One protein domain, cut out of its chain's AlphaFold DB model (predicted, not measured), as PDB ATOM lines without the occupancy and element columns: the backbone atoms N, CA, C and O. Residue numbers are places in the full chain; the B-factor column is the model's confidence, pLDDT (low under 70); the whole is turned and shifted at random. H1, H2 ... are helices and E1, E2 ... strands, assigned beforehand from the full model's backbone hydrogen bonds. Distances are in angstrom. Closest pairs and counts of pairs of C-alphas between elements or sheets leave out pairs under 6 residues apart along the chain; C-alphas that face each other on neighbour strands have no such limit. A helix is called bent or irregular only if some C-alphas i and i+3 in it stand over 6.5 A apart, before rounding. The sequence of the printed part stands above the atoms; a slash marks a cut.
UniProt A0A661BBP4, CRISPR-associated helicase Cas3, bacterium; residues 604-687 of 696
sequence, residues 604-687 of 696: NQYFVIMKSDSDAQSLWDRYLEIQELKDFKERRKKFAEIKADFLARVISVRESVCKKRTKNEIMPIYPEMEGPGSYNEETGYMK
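This is residues 604 to 687 of the 696 residues of the protein "CRISPR-associated helicase Cas3" of bacterium (UniProt A0A661BBP4). A small sheet, E2 E1 E3, sits in the middle, with the helical hairpin H1 and H2 at one end and the unnamed residues 670 to 687 at the other. The printed part has 84 residues, in order E1 H1 H2 E2 E3; the sheet and the class are mixed. It is compact, radius of gyration of the C-alphas 13.5 A, spanning 38 by 29 by 17 A.

E1, residues 604 to 608, is antiparallel to E2, residues 650 to 654; N 606 and O 651 are 2.9 A apart. E3, residues 667 to 669, is parallel to E1; N 607 and O 667 are 2.8 A apart. H1, residues 616 to 628, only grazes the sheet, as does H2, residues 632 to 647. The hairpin H1 and H2 touch, closest C-alphas Ile 626 and Arg 635, 5.5 A, at a shallow tilt of 16 degrees, opposite ways. O i to N i+4 pairs are within hydrogen-bond range throughout H1, and 9 of 12 in H2.

E1, 12.7 A long, begins at C-alpha 604 (165.683, 178.059, 199.566); E3, 6.5 A, ends at C-alpha 669 (165.931, 177.754, 187.867). H1 measures 18.9 A, E2 13.3 A. H2, 19.4 A, is irregular: C-alphas 641 and 644 are 7.9 A apart.

The farthest C-alphas, Asp 631 and Glu 682, are 39.8 A apart. The printed part has no cut; E2 to E3 is a long link. pLDDT is under 70 at residues 656 to 665, 671 to 677 and 687.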
ATOM      1  N   ASN A 604     164.832 178.593 200.620       76.62
ATOM      2  CA  ASN A 604     165.683 178.059 199.566       76.62
ATOM      3  C   ASN A 604     166.213 179.198 198.693       76.62
ATOM      4  O   ASN A 604     165.517 180.188 198.459       76.62
ATOM      5  N   GLN A 605     167.421 179.029 198.165       84.00
ATOM      6  CA  GLN A 605     168.029 179.962 197.224       84.00
ATOM      7  C   GLN A 605     168.024 179.367 195.815       84.00
ATOM      8  O   GLN A 605     168.459 178.233 195.615       84.00
ATOM      9  N   TYR A 606     167.544 180.140 194.843       86.81
ATOM     10  CA  TYR A 606     167.533 179.756 193.434       86.81
ATOM     11  C   TYR A 606     168.331 180.757 192.607       86.81
ATOM     12  O   TYR A 606     168.113 181.958 192.735       86.81
ATOM     13  N   PHE A 607     169.232 180.271 191.758       89.75
ATOM     14  CA  PHE A 607     169.943 181.058 190.758       89.75
ATOM     15  C   PHE A 607     169.148 181.049 189.452       89.75
ATOM     16  O   PHE A 607     168.907 179.988 188.878       89.75
ATOM     17  N   VAL A 608     168.697 182.215 189.002       88.75
ATOM     18  CA  VAL A 608     167.844 182.332 187.815       88.75
ATOM     19  C   VAL A 608     168.705 182.427 186.560       88.75
ATOM     20  O   VAL A 608     169.490 183.361 186.415       88.75
ATOM     21  N   ILE A 609     168.521 181.480 185.638       86.75
ATOM     22  CA  ILE A 609     169.204 181.449 184.338       86.75
ATOM     23  C   ILE A 609     168.221 181.922 183.271       86.75
ATOM     24  O   ILE A 609     167.454 181.136 182.714       86.75
ATOM     25  N   MET A 610     168.193 183.232 183.027       79.75
ATOM     26  CA  MET A 610     167.317 183.832 182.019       79.75
ATOM     27  C   MET A 610     167.894 183.671 180.614       79.75
ATOM     28  O   MET A 610     169.101 183.776 180.424       79.75
ATOM     29  N   LYS A 611     167.031 183.511 179.604       72.56
ATOM     30  CA  LYS A 611     167.469 183.496 178.195       72.56
ATOM     31  C   LYS A 611     168.028 184.831 177.722       72.56
ATOM     32  O   LYS A 611     168.894 184.864 176.856       72.56
ATOM     33  N   SER A 612     167.478 185.923 178.243       75.38
ATOM     34  CA  SER A 612     167.887 187.290 177.919       75.38
ATOM     35  C   SER A 612     169.243 187.669 178.519       75.38
ATOM     36  O   SER A 612     169.817 188.674 178.110       75.38
ATOM     37  N   ASP A 613     169.755 186.878 179.463       82.44
ATOM     38  CA  ASP A 613     171.002 187.121 180.179       82.44
ATOM     39  C   ASP A 613     172.089 186.174 179.664       82.44
ATOM     40  O   ASP A 613     172.195 185.025 180.100       82.44
ATOM     41  N   SER A 614     172.897 186.661 178.717       81.00
ATOM     42  CA  SER A 614     173.967 185.884 178.078       81.00
ATOM     43  C   SER A 614     174.991 185.327 179.064       81.00
ATOM     44  O   SER A 614     175.619 184.306 178.785       81.00
ATOM     45  N   ASP A 615     175.147 185.977 180.216       87.12
ATOM     46  CA  ASP A 615     176.220 185.689 181.163       87.12
ATOM     47  C   ASP A 615     175.771 184.702 182.248       87.12
ATOM     48  O   ASP A 615     176.607 184.079 182.906       87.12
ATOM     49  N   ALA A 616     174.457 184.520 182.439       88.94
ATOM     50  CA  ALA A 616     173.909 183.707 183.523       88.94
ATOM     51  C   ALA A 616     174.370 182.244 183.462       88.94
ATOM     52  O   ALA A 616     174.747 181.686 184.493       88.94
ATOM     53  N   GLN A 617     174.375 181.635 182.270       90.12
ATOM     54  CA  GLN A 617     174.815 180.246 182.105       90.12
ATOM     55  C   GLN A 617     176.305 180.098 182.435       90.12
ATOM     56  O   GLN A 617     176.671 179.253 183.244       90.12
ATOM     57  N   SER A 618     177.153 180.981 181.897       91.50
ATOM     58  CA  SER A 618     178.597 180.951 182.162       91.50
ATOM     59  C   SER A 618     178.924 181.172 183.646       91.50
ATOM     60  O   SER A 618     179.795 180.496 184.196       91.50
ATOM     61  N   LEU A 619     178.210 182.077 184.323       92.62
ATOM     62  CA  LEU A 619     178.359 182.297 185.765       92.62
ATOM     63  C   LEU A 619     177.941 181.077 186.589       92.62
ATOM     64  O   LEU A 619     178.582 180.772 187.597       92.62
ATOM     65  N   TRP A 620     176.872 180.397 186.179       93.25
ATOM     66  CA  TRP A 620     176.419 179.170 186.823       93.25
ATOM     67  C   TRP A 620     177.437 178.036 186.661       93.25
ATOM     68  O   TRP A 620     177.794 177.394 187.649       93.25
ATOM     69  N   ASP A 621     177.967 177.847 185.452       91.38
ATOM     70  CA  ASP A 621     178.985 176.832 185.167       91.38
ATOM     71  C   ASP A 621     180.256 177.095 185.991       91.38
ATOM     72  O   ASP A 621     180.743 176.206 186.692       91.38
ATOM     73  N   ARG A 622     180.716 178.354 186.047       92.56
ATOM     74  CA  ARG A 622     181.847 178.758 186.898       92.56
ATOM     75  C   ARG A 622     181.575 178.514 188.386       92.56
ATOM     76  O   ARG A 622     182.486 178.154 189.126       92.56
ATOM     77  N   TYR A 623     180.344 178.704 188.860       92.38
ATOM     78  CA  TYR A 623     179.982 178.370 190.240       92.38
ATOM     79  C   TYR A 623     180.086 176.863 190.512       92.38
ATOM     80  O   TYR A 623     180.591 176.488 191.571       92.38
ATOM     81  N   LEU A 624     179.657 176.009 189.575       91.38
ATOM     82  CA  LEU A 624     179.797 174.556 189.702       91.38
ATOM     83  C   LEU A 624     181.271 174.140 189.766       91.38
ATOM     84  O   LEU A 624     181.645 173.429 190.696       91.38
ATOM     85  N   GLU A 625     182.118 174.668 188.877       93.00
ATOM     86  CA  GLU A 625     183.573 174.445 188.911       93.00
ATOM     87  C   GLU A 625     184.177 174.833 190.272       93.00
ATOM     88  O   GLU A 625     184.984 174.108 190.851       93.00
ATOM     89  N   ILE A 626     183.741 175.965 190.835       91.38
ATOM     90  CA  ILE A 626     184.182 176.427 192.156       91.38
ATOM     91  C   ILE A 626     183.740 175.465 193.269       91.38
ATOM     92  O   ILE A 626     184.488 175.266 194.229       91.38
ATOM     93  N   GLN A 627     182.548 174.864 193.177       88.19
ATOM     94  CA  GLN A 627     182.074 173.891 194.169       88.19
ATOM     95  C   GLN A 627     182.845 172.566 194.133       88.19
ATOM     96  O   GLN A 627     182.939 171.911 195.173       88.19
ATOM     97  N   GLU A 628     183.427 172.194 192.990       90.81
ATOM     98  CA  GLU A 628     184.252 170.986 192.841       90.81
ATOM     99  C   GLU A 628     185.643 171.111 193.490       90.81
ATOM    100  O   GLU A 628     186.304 170.101 193.762       90.81
ATOM    101  N   LEU A 629     186.086 172.336 193.801       90.50
ATOM    102  CA  LEU A 629     187.357 172.579 194.482       90.50
ATOM    103  C   LEU A 629     187.364 171.956 195.888       90.50
ATOM    104  O   LEU A 629     186.557 172.293 196.761       90.50
ATOM    105  N   LYS A 630     188.340 171.069 196.132       88.69
ATOM    106  CA  LYS A 630     188.523 170.393 197.429       88.69
ATOM    107  C   LYS A 630     188.983 171.350 198.527       88.69
ATOM    108  O   LYS A 630     188.561 171.204 199.675       88.69
ATOM    109  N   ASP A 631     189.842 172.312 198.188       89.19
ATOM    110  CA  ASP A 631     190.317 173.306 199.146       89.19
ATOM    111  C   ASP A 631     189.210 174.329 199.438       89.19
ATOM    112  O   ASP A 631     188.770 175.101 198.582       89.19
ATOM    113  N   PHE A 632     188.758 174.345 200.692       79.31
ATOM    114  CA  PHE A 632     187.761 175.288 201.180       79.31
ATOM    115  C   PHE A 632     188.197 176.753 201.029       79.31
ATOM    116  O   PHE A 632     187.359 177.600 200.709       79.31
ATOM    117  N   LYS A 633     189.481 177.066 201.245       76.75
ATOM    118  CA  LYS A 633     190.000 178.435 201.125       76.75
ATOM    119  C   LYS A 633     190.006 178.891 199.675       76.75
ATOM    120  O   LYS A 633     189.521 179.980 199.375       76.75
ATOM    121  N   GLU A 634     190.487 178.039 198.775       84.38
ATOM    122  CA  GLU A 634     190.511 178.333 197.345       84.38
ATOM    123  C   GLU A 634     189.095 178.519 196.788       84.38
ATOM    124  O   GLU A 634     188.814 179.523 196.129       84.38
ATOM    125  N   ARG A 635     188.165 177.629 197.155       85.44
ATOM    126  CA  ARG A 635     186.742 177.749 196.815       85.44
ATOM    127  C   ARG A 635     186.140 179.070 197.284       85.44
ATOM    128  O   ARG A 635     185.456 179.748 196.518       85.44
ATOM    129  N   ARG A 636     186.400 179.465 198.536       79.81
ATOM    130  CA  ARG A 636     185.914 180.737 199.094       79.81
ATOM    131  C   ARG A 636     186.472 181.933 198.323       79.81
ATOM    132  O   ARG A 636     185.708 182.844 198.008       79.81
ATOM    133  N   LYS A 637     187.768 181.914 198.000       81.81
ATOM    134  CA  LYS A 637     188.439 182.970 197.232       81.81
ATOM    135  C   LYS A 637     187.842 183.109 195.831       81.81
ATOM    136  O   LYS A 637     187.414 184.197 195.462       81.81
ATOM    137  N   LYS A 638     187.730 182.007 195.086       86.25
ATOM    138  CA  LYS A 638     187.152 182.010 193.734       86.25
ATOM    139  C   LYS A 638     185.682 182.420 193.724       86.25
ATOM    140  O   LYS A 638     185.260 183.147 192.831       86.25
ATOM    141  N   PHE A 639     184.902 182.010 194.729       86.25
ATOM    142  CA  PHE A 639     183.516 182.459 194.845       86.25
ATOM    143  C   PHE A 639     183.424 183.962 195.120       86.25
ATOM    144  O   PHE A 639     182.553 184.616 194.557       86.25
ATOM    145  N   ALA A 640     184.318 184.526 195.942       80.25
ATOM    146  CA  ALA A 640     184.335 185.961 196.229       80.25
ATOM    147  C   ALA A 640     184.483 186.818 194.956       80.25
ATOM    148  O   ALA A 640     183.821 187.849 194.868       80.25
ATOM    149  N   GLU A 641     185.247 186.348 193.960       83.75
ATOM    150  CA  GLU A 641     185.442 187.019 192.660       83.75
ATOM    151  C   GLU A 641     184.142 187.162 191.848       83.75
ATOM    152  O   GLU A 641     183.985 188.132 191.116       83.75
ATOM    153  N   ILE A 642     183.206 186.211 191.965       87.50
ATOM    154  CA  ILE A 642     181.937 186.215 191.207       87.50
ATOM    155  C   ILE A 642     180.715 186.541 192.071       87.50
ATOM    156  O   ILE A 642     179.598 186.642 191.567       87.50
ATOM    157  N   LYS A 643     180.896 186.673 193.390       84.69
ATOM    158  CA  LYS A 643     179.812 186.669 194.382       84.69
ATOM    159  C   LYS A 643     178.760 187.745 194.125       84.69
ATOM    160  O   LYS A 643     177.574 187.465 194.268       84.69
ATOM    161  N   ALA A 644     179.179 188.965 193.795       82.62
ATOM    162  CA  ALA A 644     178.258 190.080 193.591       82.62
ATOM    163  C   ALA A 644     177.332 189.828 192.388       82.62
ATOM    164  O   ALA A 644     176.108 189.863 192.537       82.62
ATOM    165  N   ASP A 645     177.910 189.487 191.234       87.31
ATOM    166  CA  ASP A 645     177.170 189.200 190.000       87.31
ATOM    167  C   ASP A 645     176.336 187.924 190.104       87.31
ATOM    168  O   ASP A 645     175.222 187.854 189.574       87.31
ATOM    169  N   PHE A 646     176.846 186.930 190.834       90.06
ATOM    170  CA  PHE A 646     176.134 185.691 191.096       90.06
ATOM    171  C   PHE A 646     174.896 185.945 191.966       90.06
ATOM    172  O   PHE A 646     173.779 185.599 191.589       90.06
ATOM    173  N   LEU A 647     175.055 186.618 193.112       86.94
ATOM    174  CA  LEU A 647     173.945 186.896 194.027       86.94
ATOM    175  C   LEU A 647     172.928 187.898 193.455       86.94
ATOM    176  O   LEU A 647     171.770 187.881 193.871       86.94
ATOM    177  N   ALA A 648     173.306 188.727 192.477       87.25
ATOM    178  CA  ALA A 648     172.366 189.581 191.747       87.25
ATOM    179  C   ALA A 648     171.312 188.784 190.946       87.25
ATOM    180  O   ALA A 648     170.245 189.328 190.643       87.25
ATOM    181  N   ARG A 649     171.592 187.505 190.656       91.06
ATOM    182  CA  ARG A 649     170.713 186.541 189.969       91.06
ATOM    183  C   ARG A 649     170.086 185.514 190.911       91.06
ATOM    184  O   ARG A 649     169.340 184.641 190.469       91.06
ATOM    185  N   VAL A 650     170.365 185.610 192.212       88.19
ATOM    186  CA  VAL A 650     169.790 184.716 193.219       88.19
ATOM    187  C   VAL A 650     168.517 185.315 193.802       88.19
ATOM    188  O   VAL A 650     168.459 186.482 194.193       88.19
ATOM    189  N   ILE A 651     167.497 184.473 193.921       86.25
ATOM    190  CA  ILE A 651     166.276 184.744 194.667       86.25
ATOM    191  C   ILE A 651     166.185 183.830 195.889       86.25
ATOM    192  O   ILE A 651     166.494 182.643 195.818       86.25
ATOM    193  N   SER A 652     165.745 184.385 197.019       81.31
ATOM    194  CA  SER A 652     165.428 183.616 198.227       81.31
ATOM    195  C   SER A 652     163.918 183.413 198.326       81.31
ATOM    196  O   SER A 652     163.155 184.377 198.311       81.31
ATOM    197  N   VAL A 653     163.487 182.159 198.424       77.38
ATOM    198  CA  VAL A 653     162.077 181.749 198.431       77.38
ATOM    199  C   VAL A 653     161.806 180.922 199.679       77.38
ATOM    200  O   VAL A 653     162.566 180.014 199.993       77.38
ATOM    201  N   ARG A 654     160.706 181.189 200.389       71.75
ATOM    202  CA  ARG A 654     160.318 180.403 201.572       71.75
ATOM    203  C   ARG A 654     160.106 178.926 201.224       71.75
ATOM    204  O   ARG A 654     159.397 178.615 200.271       71.75
ATOM    205  N   GLU A 655     160.632 178.019 202.047       71.94
ATOM    206  CA  GLU A 655     160.512 176.562 201.873       71.94
ATOM    207  C   GLU A 655     159.058 176.096 201.712       71.94
ATOM    208  O   GLU A 655     158.792 175.179 200.940       71.94
ATOM    209  N   SER A 656     158.104 176.747 202.389       66.50
ATOM    210  CA  SER A 656     156.664 176.444 202.310       66.50
ATOM    211  C   SER A 656     156.046 176.651 200.919       66.50
ATOM    212  O   SER A 656     154.893 176.288 200.686       66.50
ATOM    213  N   VAL A 657     156.791 177.273 200.008       64.81
ATOM    214  CA  VAL A 657     156.370 177.681 198.665       64.81
ATOM    215  C   VAL A 657     157.142 176.894 197.589       64.81
ATOM    216  O   VAL A 657     156.803 176.972 196.408       64.81
ATOM    217  N   CYS A 658     158.144 176.104 197.984       62.78
ATOM    218  CA  CYS A 658     159.052 175.384 197.095       62.78
ATOM    219  C   CYS A 658     158.561 173.964 196.768       62.78
ATOM    220  O   CYS A 658     157.962 173.286 197.599       62.78
ATOM    221  N   LYS A 659     158.891 173.462 195.567       56.22
ATOM    222  CA  LYS A 659     158.602 172.071 195.151       56.22
ATOM    223  C   LYS A 659     159.479 171.012 195.840       56.22
ATOM    224  O   LYS A 659     159.070 169.860 195.939       56.22
ATOM    225  N   LYS A 660     160.696 171.364 196.271       55.72
ATOM    226  CA  LYS A 660     161.668 170.445 196.889       55.72
ATOM    227  C   LYS A 660     162.370 171.128 198.064       55.72
ATOM    228  O   LYS A 660     162.768 172.286 197.951       55.72
ATOM    229  N   ARG A 661     162.524 170.404 199.178       52.72
ATOM    230  CA  ARG A 661     163.419 170.784 200.280       52.72
ATOM    231  C   ARG A 661     164.844 170.430 199.879       52.72
ATOM    232  O   ARG A 661     165.093 169.275 199.538       52.72
ATOM    233  N   THR A 662     165.761 171.384 199.941       50.25
ATOM    234  CA  THR A 662     167.184 171.121 199.727       50.25
ATOM    235  C   THR A 662     167.978 171.550 200.949       50.25
ATOM    236  O   THR A 662     167.703 172.571 201.570       50.25
ATOM    237  N   LYS A 663     168.956 170.729 201.338       48.66
ATOM    238  CA  LYS A 663     169.903 171.069 202.401       48.66
ATOM    239  C   LYS A 663     170.870 172.123 201.854       48.66
ATOM    240  O   LYS A 663     171.838 171.754 201.212       48.66
ATOM    241  N   ASN A 664     170.615 173.405 202.115       53.31
ATOM    242  CA  ASN A 664     171.574 174.518 201.986       53.31
ATOM    243  C   ASN A 664     172.287 174.718 200.624       53.31
ATOM    244  O   ASN A 664     173.255 175.472 200.567       53.31
ATOM    245  N   GLU A 665     171.827 174.101 199.536       67.88
ATOM    246  CA  GLU A 665     172.411 174.259 198.197       67.88
ATOM    247  C   GLU A 665     171.579 175.218 197.335       67.88
ATOM    248  O   GLU A 665     170.350 175.109 197.273       67.88
ATOM    249  N   ILE A 666     172.264 176.151 196.661       80.50
ATOM    250  CA  ILE A 666     171.669 177.031 195.649       80.50
ATOM    251  C   ILE A 666     171.355 176.181 194.417       80.50
ATOM    252  O   ILE A 666     172.227 175.460 193.939       80.50
ATOM    253  N   MET A 667     170.128 176.260 193.902       82.00
ATOM    254  CA  MET A 667     169.698 175.495 192.724       82.00
ATOM    255  C   MET A 667     169.486 176.397 191.505       82.00
ATOM    256  O   MET A 667     168.979 177.504 191.676       82.00
ATOM    257  N   PRO A 668     169.761 175.935 190.275       85.69
ATOM    258  CA  PRO A 668     169.410 176.693 189.087       85.69
ATOM    259  C   PRO A 668     167.896 176.622 188.844       85.69
ATOM    260  O   PRO A 668     167.257 175.596 189.100       85.69
ATOM    261  N   ILE A 669     167.318 177.702 188.329       84.38
ATOM    262  CA  ILE A 669     165.931 177.754 187.867       84.38
ATOM    263  C   ILE A 669     165.879 178.390 186.479       84.38
ATOM    264  O   ILE A 669     166.479 179.437 186.238       84.38
ATOM    265  N   TYR A 670     165.154 177.738 185.572       79.75
ATOM    266  CA  TYR A 670     165.020 178.152 184.179       79.75
ATOM    267  C   TYR A 670     163.597 178.676 183.921       79.75
ATOM    268  O   TYR A 670     162.639 178.082 184.433       79.75
ATOM    269  N   PRO A 671     163.426 179.741 183.116       68.31
ATOM    270  CA  PRO A 671     162.110 180.289 182.792       68.31
ATOM    271  C   PRO A 671     161.194 179.343 182.002       68.31
ATOM    272  O   PRO A 671     159.979 179.496 182.029       68.31
ATOM    273  N   GLU A 672     161.761 178.361 181.293       57.28
ATOM    274  CA  GLU A 672     161.050 177.559 180.281       57.28
ATOM    275  C   GLU A 672     160.057 176.523 180.828       57.28
ATOM    276  O   GLU A 672     159.281 175.956 180.059       57.28
ATOM    277  N   MET A 673     160.045 176.252 182.134       53.84
ATOM    278  CA  MET A 673     159.072 175.331 182.719       53.84
ATOM    279  C   MET A 673     157.849 176.108 183.204       53.84
ATOM    280  O   MET A 673     157.767 176.419 184.388       53.84
ATOM    281  N   GLU A 674     156.886 176.422 182.334       51.97
ATOM    282  CA  GLU A 674     155.608 176.973 182.803       51.97
ATOM    283  C   GLU A 674     154.976 176.009 183.820       51.97
ATOM    284  O   GLU A 674     154.559 174.897 183.502       51.97
ATOM    285  N   GLY A 675     154.960 176.419 185.088       56.38
ATOM    286  CA  GLY A 675     154.394 175.612 186.153       56.38
ATOM    287  C   GLY A 675     154.858 176.008 187.552       56.38
ATOM    288  O   GLY A 675     155.737 176.853 187.726       56.38
ATOM    289  N   PRO A 676     154.279 175.396 188.588       56.81
ATOM    290  CA  PRO A 676     154.599 175.705 189.974       56.81
ATOM    291  C   PRO A 676     156.095 175.487 190.275       56.81
ATOM    292  O   PRO A 676     156.650 174.468 189.871       56.81
ATOM    293  N   GLY A 677     156.763 176.390 190.992       68.31
ATOM    294  CA  GLY A 677     158.194 176.290 191.318       68.31
ATOM    295  C   GLY A 677     159.161 176.671 190.186       68.31
ATOM    296  O   GLY A 677     160.311 176.241 190.230       68.31
ATOM    297  N   SER A 678     158.697 177.427 189.186       77.50
ATOM    298  CA  SER A 678     159.489 177.991 188.078       77.50
ATOM    299  C   SER A 678     159.646 179.515 188.204       77.50
ATOM    300  O   SER A 678     159.132 180.121 189.151       77.50
ATOM    301  N   TYR A 679     160.353 180.144 187.263       84.38
ATOM    302  CA  TYR A 679     160.546 181.594 187.219       84.38
ATOM    303  C   TYR A 679     159.828 182.210 186.011       84.38
ATOM    304  O   TYR A 679     160.154 181.909 184.872       84.38
ATOM    305  N   ASN A 680     158.845 183.077 186.244       86.19
ATOM    306  CA  ASN A 680     158.140 183.801 185.190       86.19
ATOM    307  C   ASN A 680     158.817 185.155 184.931       86.19
ATOM    308  O   ASN A 680     158.955 185.954 185.852       86.19
ATOM    309  N   GLU A 681     159.153 185.458 183.678       84.12
ATOM    310  CA  GLU A 681     159.857 186.701 183.321       84.12
ATOM    311  C   GLU A 681     159.065 187.981 183.623       84.12
ATOM    312  O   GLU A 681     159.644 189.050 183.694       84.12
ATOM    313  N   GLU A 682     157.750 187.940 183.851       86.31
ATOM    314  CA  GLU A 682     156.990 189.145 184.207       86.31
ATOM    315  C   GLU A 682     156.784 189.290 185.715       86.31
ATOM    316  O   GLU A 682     156.878 190.389 186.260       86.31
ATOM    317  N   THR A 683     156.496 188.188 186.404       87.25
ATOM    318  CA  THR A 683     156.038 188.188 187.805       87.25
ATOM    319  C   THR A 683     156.999 187.517 188.783       87.25
ATOM    320  O   THR A 683     156.797 187.602 189.998       87.25
ATOM    321  N   GLY A 684     158.081 186.931 188.273       88.19
ATOM    322  CA  GLY A 684     159.142 186.304 189.045       88.19
ATOM    323  C   GLY A 684     158.837 184.871 189.441       88.19
ATOM    324  O   GLY A 684     158.113 184.151 188.755       88.19
ATOM    325  N   TYR A 685     159.384 184.450 190.580       84.88
ATOM    326  CA  TYR A 685     159.183 183.095 191.092       84.88
ATOM    327  C   TYR A 685     157.694 182.741 191.274       84.88
ATOM    328  O   TYR A 685     156.941 183.467 191.933       84.88
ATOM    329  N   MET A 686     157.282 181.587 190.739       77.94
ATOM    330  CA  MET A 686     155.928 181.040 190.845       77.94
ATOM    331  C   MET A 686     155.860 179.945 191.916       77.94
ATOM    332  O   MET A 686     156.661 179.015 191.919       77.94
ATOM    333  N   LYS A 687     154.877 180.018 192.824       69.31
ATOM    334  CA  LYS A 687     154.699 179.054 193.931       69.31
ATOM    335  C   LYS A 687     154.513 177.614 193.437       69.31
ATOM    336  O   LYS A 687     153.804 177.413 192.461       69.31
TER     337      LYS A 687